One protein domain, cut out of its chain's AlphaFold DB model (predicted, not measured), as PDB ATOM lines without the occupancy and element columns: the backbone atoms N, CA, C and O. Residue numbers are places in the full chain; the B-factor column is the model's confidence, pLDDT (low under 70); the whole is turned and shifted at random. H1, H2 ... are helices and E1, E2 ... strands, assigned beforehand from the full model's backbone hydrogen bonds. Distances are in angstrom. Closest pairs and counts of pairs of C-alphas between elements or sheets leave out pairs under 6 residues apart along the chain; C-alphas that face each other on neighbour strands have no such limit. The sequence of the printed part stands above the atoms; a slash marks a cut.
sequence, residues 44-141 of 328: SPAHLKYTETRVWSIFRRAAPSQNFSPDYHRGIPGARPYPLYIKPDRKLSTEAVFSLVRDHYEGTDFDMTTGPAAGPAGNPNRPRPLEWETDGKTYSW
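Overview. This is residues 44 to 141 of the 328 residues of a protein of Bacteroidetes bacterium (UniProt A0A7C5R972). Little regular structure: a flat body mostly of loops has the kinked helix H1 in its middle, short H2 at one end and the small hairpin E1-E2 at the opposite end. The 98 printed residues hold H1, H2, H3, E1, E2 in that order, a mixed class with 37 residues in named elements, E1 and E2 antiparallel. It is only just compact, close to loose: radius of gyration of the C-alphas 15.0 A, spans 47 by 37 by 18 A.

Along the chain. H1, residues 45 to 62, runs 24.6 A from C-alpha 45 at (21.664, 46.939, -16.806), with a kink of 41 degrees near residue 52. H2 is 94 to 100, H3 115 to 118, E1 131 to 134, and E2 137 to 140, ending at (25.651, 37.199, -13.588).

Arrangement. H1, with residues 58 to 62 alone, only just touches H2, with 3 pairs of C-alphas within 8 A, the closest Ile 58 and Leu 100 at 5.9 A; this helical hairpin runs opposite ways at a shallow tilt of 34.7 degrees, only just short of steep. H3 touches no helix. H1 and E2 are near each other, with 5 pairs of C-alphas within 10 A. E1 and E2 form an antiparallel hairpin at 149 degrees, N 139 and O 132 being 2.8 A apart, within hydrogen-bond range. Every O i to N i+4 pair is within range in H2, 12 of 14 in H1; H3 is too short for one.

Size, cuts and confidence. The C-alphas farthest apart, Lys 91 and Asp 135, are 48.6 A apart. The links H1 to H2, H2 to H3 and H3 to E1 are long. The printed part has no cut, and no printed residue is under 70 in pLDDT.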
ATOM      1  N   SER A  44      19.330  48.079 -20.942       92.19
ATOM      2  CA  SER A  44      19.061  47.555 -19.601       92.19
ATOM      3  C   SER A  44      20.382  47.267 -18.878       92.19
ATOM      4  O   SER A  44      21.379  46.973 -19.542       92.19
ATOM      5  N   PRO A  45      20.439  47.284 -17.532       91.19
ATOM      6  CA  PRO A  45      21.664  46.939 -16.806       91.19
ATOM      7  C   PRO A  45      22.247  45.569 -17.191       91.19
ATOM      8  O   PRO A  45      23.465  45.423 -17.293       91.19
ATOM      9  N   ALA A  46      21.387  44.580 -17.459       90.06
ATOM     10  CA  ALA A  46      21.804  43.257 -17.918       90.06
ATOM     11  C   ALA A  46      22.435  43.313 -19.320       90.06
ATOM     12  O   ALA A  46      23.535  42.792 -19.518       90.06
ATOM     13  N   HIS A  47      21.792  44.008 -20.270       91.38
ATOM     14  CA  HIS A  47      22.337  44.199 -21.619       91.38
ATOM     15  C   HIS A  47      23.686  44.917 -21.566       91.38
ATOM     16  O   HIS A  47      24.662  44.393 -22.091       91.38
ATOM     17  N   LEU A  48      23.776  46.039 -20.843       95.62
ATOM     18  CA  LEU A  48      25.007  46.819 -20.697       95.62
ATOM     19  C   LEU A  48      26.161  45.964 -20.161       95.62
ATOM     20  O   LEU A  48      27.253  45.959 -20.729       95.62
ATOM     21  N   LYS A  49      25.914  45.162 -19.122       95.00
ATOM     22  CA  LYS A  49      26.942  44.260 -18.593       95.00
ATOM     23  C   LYS A  49      27.372  43.210 -19.626       95.00
ATOM     24  O   LYS A  49      28.565  42.931 -19.748       95.00
ATOM     25  N   TYR A  50      26.430  42.653 -20.386       93.56
ATOM     26  CA  TYR A  50      26.678  41.583 -21.358       93.56
ATOM     27  C   TYR A  50      27.332  42.062 -22.668       93.56
ATOM     28  O   TYR A  50      28.103  41.326 -23.297       93.56
ATOM     29  N   THR A  51      27.003  43.264 -23.142       95.31
ATOM     30  CA  THR A  51      27.439  43.803 -24.441       95.31
ATOM     31  C   THR A  51      28.503  44.874 -24.280       95.31
ATOM     32  O   THR A  51      29.602  44.722 -24.814       95.31
ATOM     33  N   GLU A  52      28.231  45.904 -23.488       97.12
ATOM     34  CA  GLU A  52      29.073  47.097 -23.413       97.12
ATOM     35  C   GLU A  52      30.404  46.843 -22.704       97.12
ATOM     36  O   GLU A  52      31.376  47.538 -22.980       97.12
ATOM     37  N   THR A  53      30.517  45.807 -21.862       97.75
ATOM     38  CA  THR A  53      31.817  45.418 -21.280       97.75
ATOM     39  C   THR A  53      32.811  45.000 -22.378       97.75
ATOM     40  O   THR A  53      33.994  45.341 -22.317       97.75
ATOM     41  N   ARG A  54      32.334  44.332 -23.442       98.00
ATOM     42  CA  ARG A  54      33.159  43.928 -24.597       98.00
ATOM     43  C   ARG A  54      33.584  45.134 -25.431       98.00
ATOM     44  O   ARG A  54      34.751  45.235 -25.804       98.00
ATOM     45  N   VAL A  55      32.653  46.061 -25.675       97.94
ATOM     46  CA  VAL A  55      32.921  47.331 -26.373       97.94
ATOM     47  C   VAL A  55      33.973  48.132 -25.612       97.94
ATOM     48  O   VAL A  55      35.006  48.492 -26.177       97.94
ATOM     49  N   TRP A  56      33.754  48.321 -24.309       98.44
ATOM     50  CA  TRP A  56      34.684  48.997 -23.415       98.44
ATOM     51  C   TRP A  56      36.081  48.386 -23.487       98.44
ATOM     52  O   TRP A  56      37.046  49.124 -23.687       98.44
ATOM     53  N   SER A  57      36.199  47.054 -23.395       98.31
ATOM     54  CA  SER A  57      37.504  46.387 -23.407       98.31
ATOM     55  C   SER A  57      38.265  46.606 -24.714       98.31
ATOM     56  O   SER A  57      39.451  46.953 -24.698       98.31
ATOM     57  N   ILE A  58      37.585  46.493 -25.859       98.12
ATOM     58  CA  ILE A  58      38.189  46.776 -27.167       98.12
ATOM     59  C   ILE A  58      38.634  48.242 -27.235       98.12
ATOM     60  O   ILE A  58      39.756  48.529 -27.658       98.12
ATOM     61  N   PHE A  59      37.796  49.171 -26.774       98.31
ATOM     62  CA  PHE A  59      38.075  50.603 -26.837       98.31
ATOM     63  C   PHE A  59      39.271  51.008 -25.979       98.31
ATOM     64  O   PHE A  59      40.179  51.665 -26.489       98.31
ATOM     65  N   ARG A  60      39.345  50.565 -24.716       97.44
ATOM     66  CA  ARG A  60      40.500  50.865 -23.846       97.44
ATOM     67  C   ARG A  60      41.816  50.300 -24.384       97.44
ATOM     68  O   ARG A  60      42.876  50.842 -24.091       97.44
ATOM     69  N   ARG A  61      41.772  49.214 -25.167       97.94
ATOM     70  CA  ARG A  61      42.963  48.585 -25.760       97.94
ATOM     71  C   ARG A  61      43.381  49.243 -27.073       97.94
ATOM     72  O   ARG A  61      44.575  49.317 -27.358       97.94
ATOM     73  N   ALA A  62      42.423  49.716 -27.869       98.38
ATOM     74  CA  ALA A  62      42.683  50.392 -29.138       98.38
ATOM     75  C   ALA A  62      43.010  51.889 -28.972       98.38
ATOM     76  O   ALA A  62      43.819  52.428 -29.730       98.38
ATOM     77  N   ALA A  63      42.400  52.553 -27.989       98.38
ATOM     78  CA  ALA A  63      42.559  53.979 -27.712       98.38
ATOM     79  C   ALA A  63      42.706  54.264 -26.201       98.38
ATOM     80  O   ALA A  63      41.845  54.925 -25.610       98.38
ATOM     81  N   PRO A  64      43.771  53.761 -25.546       97.62
ATOM     82  CA  PRO A  64      43.981  53.961 -24.112       97.62
ATOM     83  C   PRO A  64      44.011  55.439 -23.695       97.62
ATOM     84  O   PRO A  64      43.566  55.758 -22.594       97.62
ATOM     85  N   SER A  65      44.462  56.351 -24.565       98.19
ATOM     86  CA  SER A  65      44.488  57.794 -24.286       98.19
ATOM     87  C   SER A  65      43.107  58.404 -24.019       98.19
ATOM     88  O   SER A  65      43.014  59.426 -23.341       98.19
ATOM     89  N   GLN A  66      42.035  57.774 -24.511       97.81
ATOM     90  CA  GLN A  66      40.664  58.253 -24.329       97.81
ATOM     91  C   GLN A  66      40.072  57.885 -22.959       97.81
ATOM     92  O   GLN A  66      39.056  58.457 -22.577       97.81
ATOM     93  N   ASN A  67      40.706  56.970 -22.213       96.69
ATOM     94  CA  ASN A  67      40.363  56.621 -20.830       96.69
ATOM     95  C   ASN A  67      38.853  56.393 -20.583       96.69
ATOM     96  O   ASN A  67      38.241  57.027 -19.720       96.69
ATOM     97  N   PHE A  68      38.235  55.502 -21.366       97.56
ATOM     98  CA  PHE A  68      36.811  55.185 -21.242       97.56
ATOM     99  C   PHE A  68      36.475  54.628 -19.850       97.56
ATOM    100  O   PHE A  68      37.014  53.598 -19.438       97.56
ATOM    101  N   SER A  69      35.554  55.295 -19.145       97.12
ATOM    102  CA  SER A  69      35.062  54.842 -17.838       97.12
ATOM    103  C   SER A  69      34.267  53.535 -17.971       97.12
ATOM    104  O   SER A  69      33.501  53.409 -18.925       97.12
ATOM    105  N   PRO A  70      34.381  52.590 -17.019       97.50
ATOM    106  CA  PRO A  70      33.546  51.393 -16.996       97.50
ATOM    107  C   PRO A  70      32.083  51.655 -16.586       97.50
ATOM    108  O   PRO A  70      31.234  50.773 -16.724       97.50
ATOM    109  N   ASP A  71      31.768  52.854 -16.083       97.62
ATOM    110  CA  ASP A  71      30.475  53.184 -15.467       97.62
ATOM    111  C   ASP A  71      29.273  52.866 -16.365       97.62
ATOM    112  O   ASP A  71      28.252  52.363 -15.892       97.62
ATOM    113  N   TYR A  72      29.394  53.111 -17.674       96.94
ATOM    114  CA  TYR A  72      28.301  52.858 -18.609       96.94
ATOM    115  C   TYR A  72      28.000  51.366 -18.739       96.94
ATOM    116  O   TYR A  72      26.854  50.952 -18.586       96.94
ATOM    117  N   HIS A  73      29.028  50.531 -18.908       96.62
ATOM    118  CA  HIS A  73      28.827  49.082 -18.998       96.62
ATOM    119  C   HIS A  73      28.463  48.436 -17.649       96.62
ATOM    120  O   HIS A  73      28.106  47.260 -17.596       96.62
ATOM    121  N   ARG A  74      28.540  49.196 -16.549       96.00
ATOM    122  CA  ARG A  74      28.035  48.809 -15.225       96.00
ATOM    123  C   ARG A  74      26.635  49.350 -14.928       96.00
ATOM    124  O   ARG A  74      26.111  49.083 -13.851       96.00
ATOM    125  N   GLY A  75      26.018  50.072 -15.866       94.44
ATOM    126  CA  GLY A  75      24.677  50.628 -15.700       94.44
ATOM    127  C   GLY A  75      24.592  51.693 -14.606       94.44
ATOM    128  O   GLY A  75      23.537  51.849 -13.993       94.44
ATOM    129  N   ILE A  76      25.689  52.410 -14.331       95.69
ATOM    130  CA  ILE A  76      25.688  53.494 -13.346       95.69
ATOM    131  C   ILE A  76      24.764  54.620 -13.845       95.69
ATOM    132  O   ILE A  76      24.943  55.103 -14.968       95.69
ATOM    133  N   PRO A  77      23.777  55.069 -13.042       93.12
ATOM    134  CA  PRO A  77      22.861  56.128 -13.454       93.12
ATOM    135  C   PRO A  77      23.596  57.402 -13.889       93.12
ATOM    136  O   PRO A  77      24.459  57.910 -13.177       93.12
ATOM    137  N   GLY A  78      23.240  57.928 -15.064       91.38
ATOM    138  CA  GLY A  78      23.853  59.134 -15.632       91.38
ATOM    139  C   GLY A  78      25.193  58.914 -16.345       91.38
ATOM    140  O   GLY A  78      25.747  59.876 -16.883       91.38
ATOM    141  N   ALA A  79      25.709  57.680 -16.396       95.31
ATOM    142  CA  ALA A  79      26.892  57.361 -17.186       95.31
ATOM    143  C   ALA A  79      26.647  57.624 -18.679       95.31
ATOM    144  O   ALA A  79      25.581  57.329 -19.223       95.31
ATOM    145  N   ARG A  80      27.651  58.192 -19.354       92.88
ATOM    146  CA  ARG A  80      27.565  58.499 -20.785       92.88
ATOM    147  C   ARG A  80      27.817  57.234 -21.614       92.88
ATOM    148  O   ARG A  80      28.826  56.579 -21.356       92.88
ATOM    149  N   PRO A  81      26.979  56.935 -22.625       93.62
ATOM    150  CA  PRO A  81      27.243  55.855 -23.568       93.62
ATOM    151  C   PRO A  81      28.604  55.976 -24.249       93.62
ATOM    152  O   PRO A  81      29.081  57.087 -24.506       93.62
ATOM    153  N   TYR A  82      29.204  54.834 -24.588       95.56
ATOM    154  CA  TYR A  82      30.382  54.825 -25.453       95.56
ATOM    155  C   TYR A  82      30.030  55.366 -26.842       95.56
ATOM    156  O   TYR A  82      28.905  55.182 -27.315       95.56
ATOM    157  N   PRO A  83      30.968  56.052 -27.516       94.62
ATOM    158  CA  PRO A  83      30.738  56.488 -28.882       94.62
ATOM    159  C   PRO A  83      30.621  55.274 -29.811       94.62
ATOM    160  O   PRO A  83      31.278  54.259 -29.603       94.62
ATOM    161  N   LEU A  84      29.833  55.397 -30.880       91.50
ATOM    162  CA  LEU A  84      29.705  54.330 -31.881       91.50
ATOM    163  C   LEU A  84      31.047  54.017 -32.569       91.50
ATOM    164  O   LEU A  84      31.343  52.866 -32.877       91.50
ATOM    165  N   TYR A  85      31.870  55.047 -32.776       93.31
ATOM    166  CA  TYR A  85      33.178  54.941 -33.411       93.31
ATOM    167  C   TYR A  85      34.253  55.583 -32.544       93.31
ATOM    168  O   TYR A  85      34.032  56.620 -31.918       93.31
ATOM    169  N   ILE A  86      35.449  55.003 -32.578       97.19
ATOM    170  CA  ILE A  86      36.648  55.582 -31.978       97.19
ATOM    171  C   ILE A  86      37.757  55.686 -33.011       97.19
ATOM    172  O   ILE A  86      37.832  54.903 -33.959       97.19
ATOM    173  N   LYS A  87      38.674  56.623 -32.781       97.94
ATOM    174  CA  LYS A  87      39.974  56.628 -33.441       97.94
ATOM    175  C   LYS A  87      40.993  55.932 -32.532       97.94
ATOM    176  O   LYS A  87      41.215  56.425 -31.426       97.94
ATOM    177  N   PRO A  88      41.616  54.823 -32.970       98.25
ATOM    178  CA  PRO A  88      42.727  54.223 -32.243       98.25
ATOM    179  C   PRO A  88      43.889  55.209 -32.075       98.25
ATOM    180  O   PRO A  88      44.161  56.009 -32.976       98.25
ATOM    181  N   ASP A  89      44.626  55.098 -30.970       98.44
ATOM    182  CA  ASP A  89      45.778  55.971 -30.681       98.44
ATOM    183  C   ASP A  89      46.906  55.801 -31.711       98.44
ATOM    184  O   ASP A  89      47.722  56.695 -31.940       98.44
ATOM    185  N   ARG A  90      46.954  54.630 -32.351       97.62
ATOM    186  CA  ARG A  90      47.906  54.276 -33.403       97.62
ATOM    187  C   ARG A  90      47.253  53.363 -34.429       97.62
ATOM    188  O   ARG A  90      46.290  52.663 -34.125       97.62
ATOM    189  N   LYS A  91      47.825  53.313 -35.636       98.00
ATOM    190  CA  LYS A  91      47.435  52.315 -36.644       98.00
ATOM    191  C   LYS A  91      47.562  50.908 -36.052       98.00
ATOM    192  O   LYS A  91      48.569  50.590 -35.420       98.00
ATOM    193  N   LEU A  92      46.541  50.085 -36.266       97.62
ATOM    194  CA  LEU A  92      46.516  48.703 -35.802       97.62
ATOM    195  C   LEU A  92      47.150  47.800 -36.863       97.62
ATOM    196  O   LEU A  92      46.808  47.888 -38.041       97.62
ATOM    197  N   SER A  93      48.079  46.943 -36.445       97.44
ATOM    198  CA  SER A  93      48.532  45.822 -37.270       97.44
ATOM    199  C   SER A  93      47.480  44.711 -37.266       97.44
ATOM    200  O   SER A  93      46.645  44.644 -36.364       97.44
ATOM    201  N   THR A  94      47.556  43.790 -38.226       97.25
ATOM    202  CA  THR A  94      46.713  42.584 -38.237       97.25
ATOM    203  C   THR A  94      46.826  41.797 -36.924       97.25
ATOM    204  O   THR A  94      45.813  41.434 -36.333       97.25
ATOM    205  N   GLU A  95      48.046  41.621 -36.404       97.06
ATOM    206  CA  GLU A  95      48.290  40.971 -35.105       97.06
ATOM    207  C   GLU A  95      47.592  41.704 -33.946       97.06
ATOM    208  O   GLU A  95      47.021  41.073 -33.055       97.06
ATOM    209  N   ALA A  96      47.587  43.043 -33.964       97.81
ATOM    210  CA  ALA A  96      46.873  43.822 -32.957       97.81
ATOM    211  C   ALA A  96      45.359  43.566 -33.025       97.81
ATOM    212  O   ALA A  96      44.731  43.420 -31.980       97.81
ATOM    213  N   VAL A  97      44.786  43.436 -34.227       98.06
ATOM    214  CA  VAL A  97      43.366  43.088 -34.404       98.06
ATOM    215  C   VAL A  97      43.071  41.673 -33.895       98.06
ATOM    216  O   VAL A  97      42.093  41.500 -33.169       98.06
ATOM    217  N   PHE A  98      43.935  40.682 -34.161       98.25
ATOM    218  CA  PHE A  98      43.792  39.341 -33.565       98.25
ATOM    219  C   PHE A  98      43.743  39.418 -32.045       98.25
ATOM    220  O   PHE A  98      42.932  38.760 -31.402       98.25
ATOM    221  N   SER A  99      44.625  40.228 -31.461       97.38
ATOM    222  CA  SER A  99      44.710  40.382 -30.017       97.38
ATOM    223  C   SER A  99      43.435  40.990 -29.423       97.38
ATOM    224  O   SER A  99      43.049  40.588 -28.326       97.38
ATOM    225  N   LEU A 100      42.760  41.920 -30.111       97.56
ATOM    226  CA  LEU A 100      41.535  42.566 -29.609       97.56
ATOM    227  C   LEU A 100      40.373  41.586 -29.414       97.56
ATOM    228  O   LEU A 100      39.581  41.773 -28.496       97.56
ATOM    229  N   VAL A 101      40.296  40.524 -30.221       96.50
ATOM    230  CA  VAL A 101      39.264  39.480 -30.073       96.50
ATOM    231  C   VAL A 101      39.650  38.376 -29.080       96.50
ATOM    232  O   VAL A 101      38.896  37.438 -28.870       96.50
ATOM    233  N   ARG A 102      40.821  38.480 -28.444       97.44
ATOM    234  CA  ARG A 102      41.381  37.505 -27.494       97.44
ATOM    235  C   ARG A 102      41.417  38.096 -26.094       97.44
ATOM    236  O   ARG A 102      42.493  38.393 -25.583       97.44
ATOM    237  N   ASP A 103      40.244  38.343 -25.530       97.75
ATOM    238  CA  ASP A 103      40.103  39.126 -24.304       97.75
ATOM    239  C   ASP A 103      39.113  38.500 -23.321       97.75
ATOM    240  O   ASP A 103      37.982  38.159 -23.696       97.75
ATOM    241  N   HIS A 104      39.542  38.429 -22.062       98.06
ATOM    242  CA  HIS A 104      38.724  38.133 -20.886       98.06
ATOM    243  C   HIS A 104      38.894  39.218 -19.812       98.06
ATOM    244  O   HIS A 104      38.806  38.939 -18.612       98.06
ATOM    245  N   TYR A 105      39.140  40.455 -20.257       98.19
ATOM    246  CA  TYR A 105      39.309  41.640 -19.421       98.19
ATOM    247  C   TYR A 105      40.557  41.623 -18.534       98.19
ATOM    248  O   TYR A 105      40.565  42.240 -17.465       98.19
ATOM    249  N   GLU A 106      41.619  40.946 -18.978       97.44
ATOM    250  CA  GLU A 106      42.854  40.791 -18.216       97.44
ATOM    251  C   GLU A 106      43.443  42.146 -17.770       97.44
ATOM    252  O   GLU A 106      43.542  43.107 -18.549       97.44
ATOM    253  N   GLY A 107      43.849  42.222 -16.498       95.94
ATOM    254  CA  GLY A 107      44.416  43.432 -15.889       95.94
ATOM    255  C   GLY A 107      43.390  44.519 -15.544       95.94
ATOM    256  O   GLY A 107      43.743  45.698 -15.499       95.94
ATOM    257  N   THR A 108      42.128  44.145 -15.336       97.38
ATOM    258  CA  THR A 108      41.043  45.046 -14.918       97.38
ATOM    259  C   THR A 108      40.286  44.458 -13.726       97.38
ATOM    260  O   THR A 108      40.448  43.283 -13.410       97.38
ATOM    261  N   ASP A 109      39.395  45.233 -13.107       96.12
ATOM    262  CA  ASP A 109      38.511  44.727 -12.041       96.12
ATOM    263  C   ASP A 109      37.523  43.647 -12.531       96.12
ATOM    264  O   ASP A 109      36.863  42.989 -11.727       96.12
ATOM    265  N   PHE A 110      37.419  43.451 -13.849       96.50
ATOM    266  CA  PHE A 110      36.554  42.461 -14.495       96.50
ATOM    267  C   PHE A 110      37.330  41.238 -15.003       96.50
ATOM    268  O   PHE A 110      36.754  40.398 -15.695       96.50
ATOM    269  N   ASP A 111      38.624  41.144 -14.680       97.75
ATOM    270  CA  ASP A 111      39.516  40.070 -15.110       97.75
ATOM    271  C   ASP A 111      38.987  38.697 -14.683       97.75
ATOM    272  O   ASP A 111      38.980  38.325 -13.504       97.75
ATOM    273  N   MET A 112      38.576  37.907 -15.673       97.69
ATOM    274  CA  MET A 112      37.964  36.601 -15.441       97.69
ATOM    275  C   MET A 112      38.973  35.508 -15.070       97.69
ATOM    276  O   MET A 112      38.561  34.409 -14.688       97.69
ATOM    277  N   THR A 113      40.274  35.776 -15.175       96.69
ATOM    278  CA  THR A 113      41.349  34.824 -14.865       96.69
ATOM    279  C   THR A 113      41.756  34.837 -13.391       96.69
ATOM    280  O   THR A 113      42.559  34.006 -12.961       96.69
ATOM    281  N   THR A 114      41.177  35.742 -12.599       94.62
ATOM    282  CA  THR A 114      41.533  35.948 -11.194       94.62
ATOM    283  C   THR A 114      40.372  35.665 -10.238       94.62
ATOM    284  O   THR A 114      39.208  35.523 -10.621       94.62
ATOM    285  N   GLY A 115      40.709  35.570  -8.951       93.06
ATOM    286  CA  GLY A 115      39.739  35.439  -7.872       93.06
ATOM    287  C   GLY A 115      39.069  34.061  -7.763       93.06
ATOM    288  O   GLY A 115      39.388  33.128  -8.503       93.06
ATOM    289  N   PRO A 116      38.124  33.919  -6.815       93.31
ATOM    290  CA  PRO A 116      37.481  32.644  -6.502       93.31
ATOM    291  C   PRO A 116      36.817  31.969  -7.707       93.31
ATOM    292  O   PRO A 116      36.893  30.753  -7.863       93.31
ATOM    293  N   ALA A 117      36.200  32.768  -8.583       93.94
ATOM    294  CA  ALA A 117      35.470  32.273  -9.745       93.94
ATOM    295  C   ALA A 117      36.379  31.625 -10.805       93.94
ATOM    296  O   ALA A 117      35.912  30.766 -11.548       93.94
ATOM    297  N   ALA A 118      37.658  32.010 -10.878       95.75
ATOM    298  CA  ALA A 118      38.619  31.437 -11.821       95.75
ATOM    299  C   ALA A 118      39.242  30.116 -11.329       95.75
ATOM    300  O   ALA A 118      39.900  29.401 -12.093       95.75
ATOM    301  N   GLY A 119      39.034  29.773 -10.053       95.38
ATOM    302  CA  GLY A 119      39.602  28.579  -9.436       95.38
ATOM    303  C   GLY A 119      41.132  28.626  -9.283       95.38
ATOM    304  O   GLY A 119      41.782  29.612  -9.639       95.38
ATOM    305  N   PRO A 120      41.755  27.527  -8.815       95.31
ATOM    306  CA  PRO A 120      43.214  27.433  -8.683       95.31
ATOM    307  C   PRO A 120      43.945  27.453 -10.032       95.31
ATOM    308  O   PRO A 120      45.154  27.664 -10.078       95.31
ATOM    309  N   ALA A 121      43.224  27.185 -11.122       95.81
ATOM    310  CA  ALA A 121      43.763  27.117 -12.471       95.81
ATOM    311  C   ALA A 121      43.727  28.466 -13.206       95.81
ATOM    312  O   ALA A 121      44.270  28.530 -14.307       95.81
ATOM    313  N   GLY A 122      43.092  29.503 -12.639       96.75
ATOM    314  CA  GLY A 122      42.934  30.819 -13.269       96.75
ATOM    315  C   GLY A 122      42.162  30.768 -14.591       96.75
ATOM    316  O   GLY A 122      42.544  31.426 -15.557       96.75
ATOM    317  N   ASN A 123      41.139  29.915 -14.662       97.06
ATOM    318  CA  ASN A 123      40.372  29.650 -15.873       97.06
ATOM    319  C   ASN A 123      39.286  30.729 -16.068       97.06
ATOM    320  O   ASN A 123      38.464  30.898 -15.166       97.06
ATOM    321  N   PRO A 124      39.224  31.438 -17.212       97.19
ATOM    322  CA  PRO A 124      38.204  32.453 -17.477       97.19
ATOM    323  C   PRO A 124      36.846  31.878 -17.901       97.19
ATOM    324  O   PRO A 124      35.849  32.597 -17.899       97.19
ATOM    325  N   ASN A 125      36.760  30.592 -18.238       96.12
ATOM    326  CA  ASN A 125      35.529  29.998 -18.747       96.12
ATOM    327  C   ASN A 125      34.462  29.865 -17.651       96.12
ATOM    328  O   ASN A 125      34.722  29.389 -16.543       96.12
ATOM    329  N   ARG A 126      33.236  30.292 -17.972       94.56
ATOM    330  CA  ARG A 126      32.051  30.177 -17.109       94.56
ATOM    331  C   ARG A 126      30.963  29.409 -17.858       94.56
ATOM    332  O   ARG A 126      30.488  29.920 -18.874       94.56
ATOM    333  N   PRO A 127      30.585  28.199 -17.400       90.56
ATOM    334  CA  PRO A 127      29.488  27.448 -17.994       90.56
ATOM    335  C   PRO A 127      28.190  28.258 -18.012       90.56
ATOM    336  O   PRO A 127      27.937  29.071 -17.125       90.56
ATOM    337  N   ARG A 128      27.356  28.012 -19.024       91.31
ATOM    338  CA  ARG A 128      26.016  28.600 -19.112       91.31
ATOM    339  C   ARG A 128      25.038  27.886 -18.157       91.31
ATOM    340  O   ARG A 128      25.227  26.693 -17.920       91.31
ATOM    341  N   PRO A 129      23.971  28.566 -17.692       93.50
ATOM    342  CA  PRO A 129      23.613  29.964 -17.971       93.50
ATOM    343  C   PRO A 129      24.569  30.968 -17.306       93.50
ATOM    344  O   PRO A 129      25.168  30.682 -16.277       93.50
ATOM    345  N   LEU A 130      24.740  32.143 -17.926       92.94
ATOM    346  CA  LEU A 130      25.592  33.204 -17.367       92.94
ATOM    347  C   LEU A 130      24.885  34.032 -16.293       92.94
ATOM    348  O   LEU A 130      25.538  34.834 -15.633       92.94
ATOM    349  N   GLU A 131      23.583  33.835 -16.124       94.62
ATOM    350  CA  GLU A 131      22.738  34.524 -15.158       94.62
ATOM    351  C   GLU A 131      22.073  33.496 -14.248       94.62
ATOM    352  O   GLU A 131      21.757  32.384 -14.684       94.62
ATOM    353  N   TRP A 132      21.877  33.861 -12.986       95.25
ATOM    354  CA  TRP A 132      21.157  33.044 -12.018       95.25
ATOM    355  C   TRP A 132      20.443  33.925 -10.997       95.25
ATOM    356  O   TRP A 132      20.812  35.083 -10.789       95.25
ATOM    357  N   GLU A 133      19.438  33.360 -10.335       96.75
ATOM    358  CA  GLU A 133      18.707  34.025  -9.261       96.75
ATOM    359  C   GLU A 133      18.928  33.310  -7.933       96.75
ATOM    360  O   GLU A 133      18.909  32.081  -7.856       96.75
ATOM    361  N   THR A 134      19.136  34.087  -6.875       96.81
ATOM    362  CA  THR A 134      19.111  33.603  -5.491       96.81
ATOM    363  C   THR A 134      18.603  34.719  -4.592       96.81
ATOM    364  O   THR A 134      18.903  35.890  -4.822       96.81
ATOM    365  N   ASP A 135      17.790  34.372  -3.595       96.44
ATOM    366  CA  ASP A 135      17.254  35.316  -2.603       96.44
ATOM    367  C   ASP A 135      16.573  36.560  -3.213       96.44
ATOM    368  O   ASP A 135      16.722  37.683  -2.727       96.44
ATOM    369  N   GLY A 136      15.839  36.365  -4.315       95.75
ATOM    370  CA  GLY A 136      15.118  37.432  -5.021       95.75
ATOM    371  C   GLY A 136      16.013  38.434  -5.760       95.75
ATOM    372  O   GLY A 136      15.551  39.519  -6.108       95.75
ATOM    373  N   LYS A 137      17.291  38.105  -5.977       95.69
ATOM    374  CA  LYS A 137      18.251  38.925  -6.722       95.69
ATOM    375  C   LYS A 137      18.820  38.151  -7.902       95.69
ATOM    376  O   LYS A 137      19.131  36.967  -7.784       95.69
ATOM    377  N   THR A 138      19.015  38.855  -9.010       94.38
ATOM    378  CA  THR A 138      19.672  38.332 -10.208       94.38
ATOM    379  C   THR A 138      21.166  38.638 -10.161       94.38
ATOM    380  O   THR A 138      21.588  39.757  -9.861       94.38
ATOM    381  N   TYR A 139      21.972  37.640 -10.487       94.38
ATOM    382  CA  TYR A 139      23.424  37.704 -10.557       94.38
ATOM    383  C   TYR A 139      23.879  37.258 -11.938       94.38
ATOM    384  O   TYR A 139      23.158  36.555 -12.646       94.38
ATOM    385  N   SER A 140      25.094  37.644 -12.319       94.81
ATOM    386  CA  SER A 140      25.651  37.199 -13.588       94.81
ATOM    387  C   SER A 140      27.169  37.160 -13.613       94.81
ATOM    388  O   SER A 140      27.845  37.957 -12.953       94.81
ATOM    389  N   TRP A 141      27.697  36.251 -14.426       94.88
ATOM    390  CA  TRP A 141      29.091  36.242 -14.847       94.88
ATOM    391  C   TRP A 141      29.343  37.314 -15.906       94.88
ATOM    392  O   TRP A 141      28.424  37.782 -16.580       94.88
TER     393      TRP A 141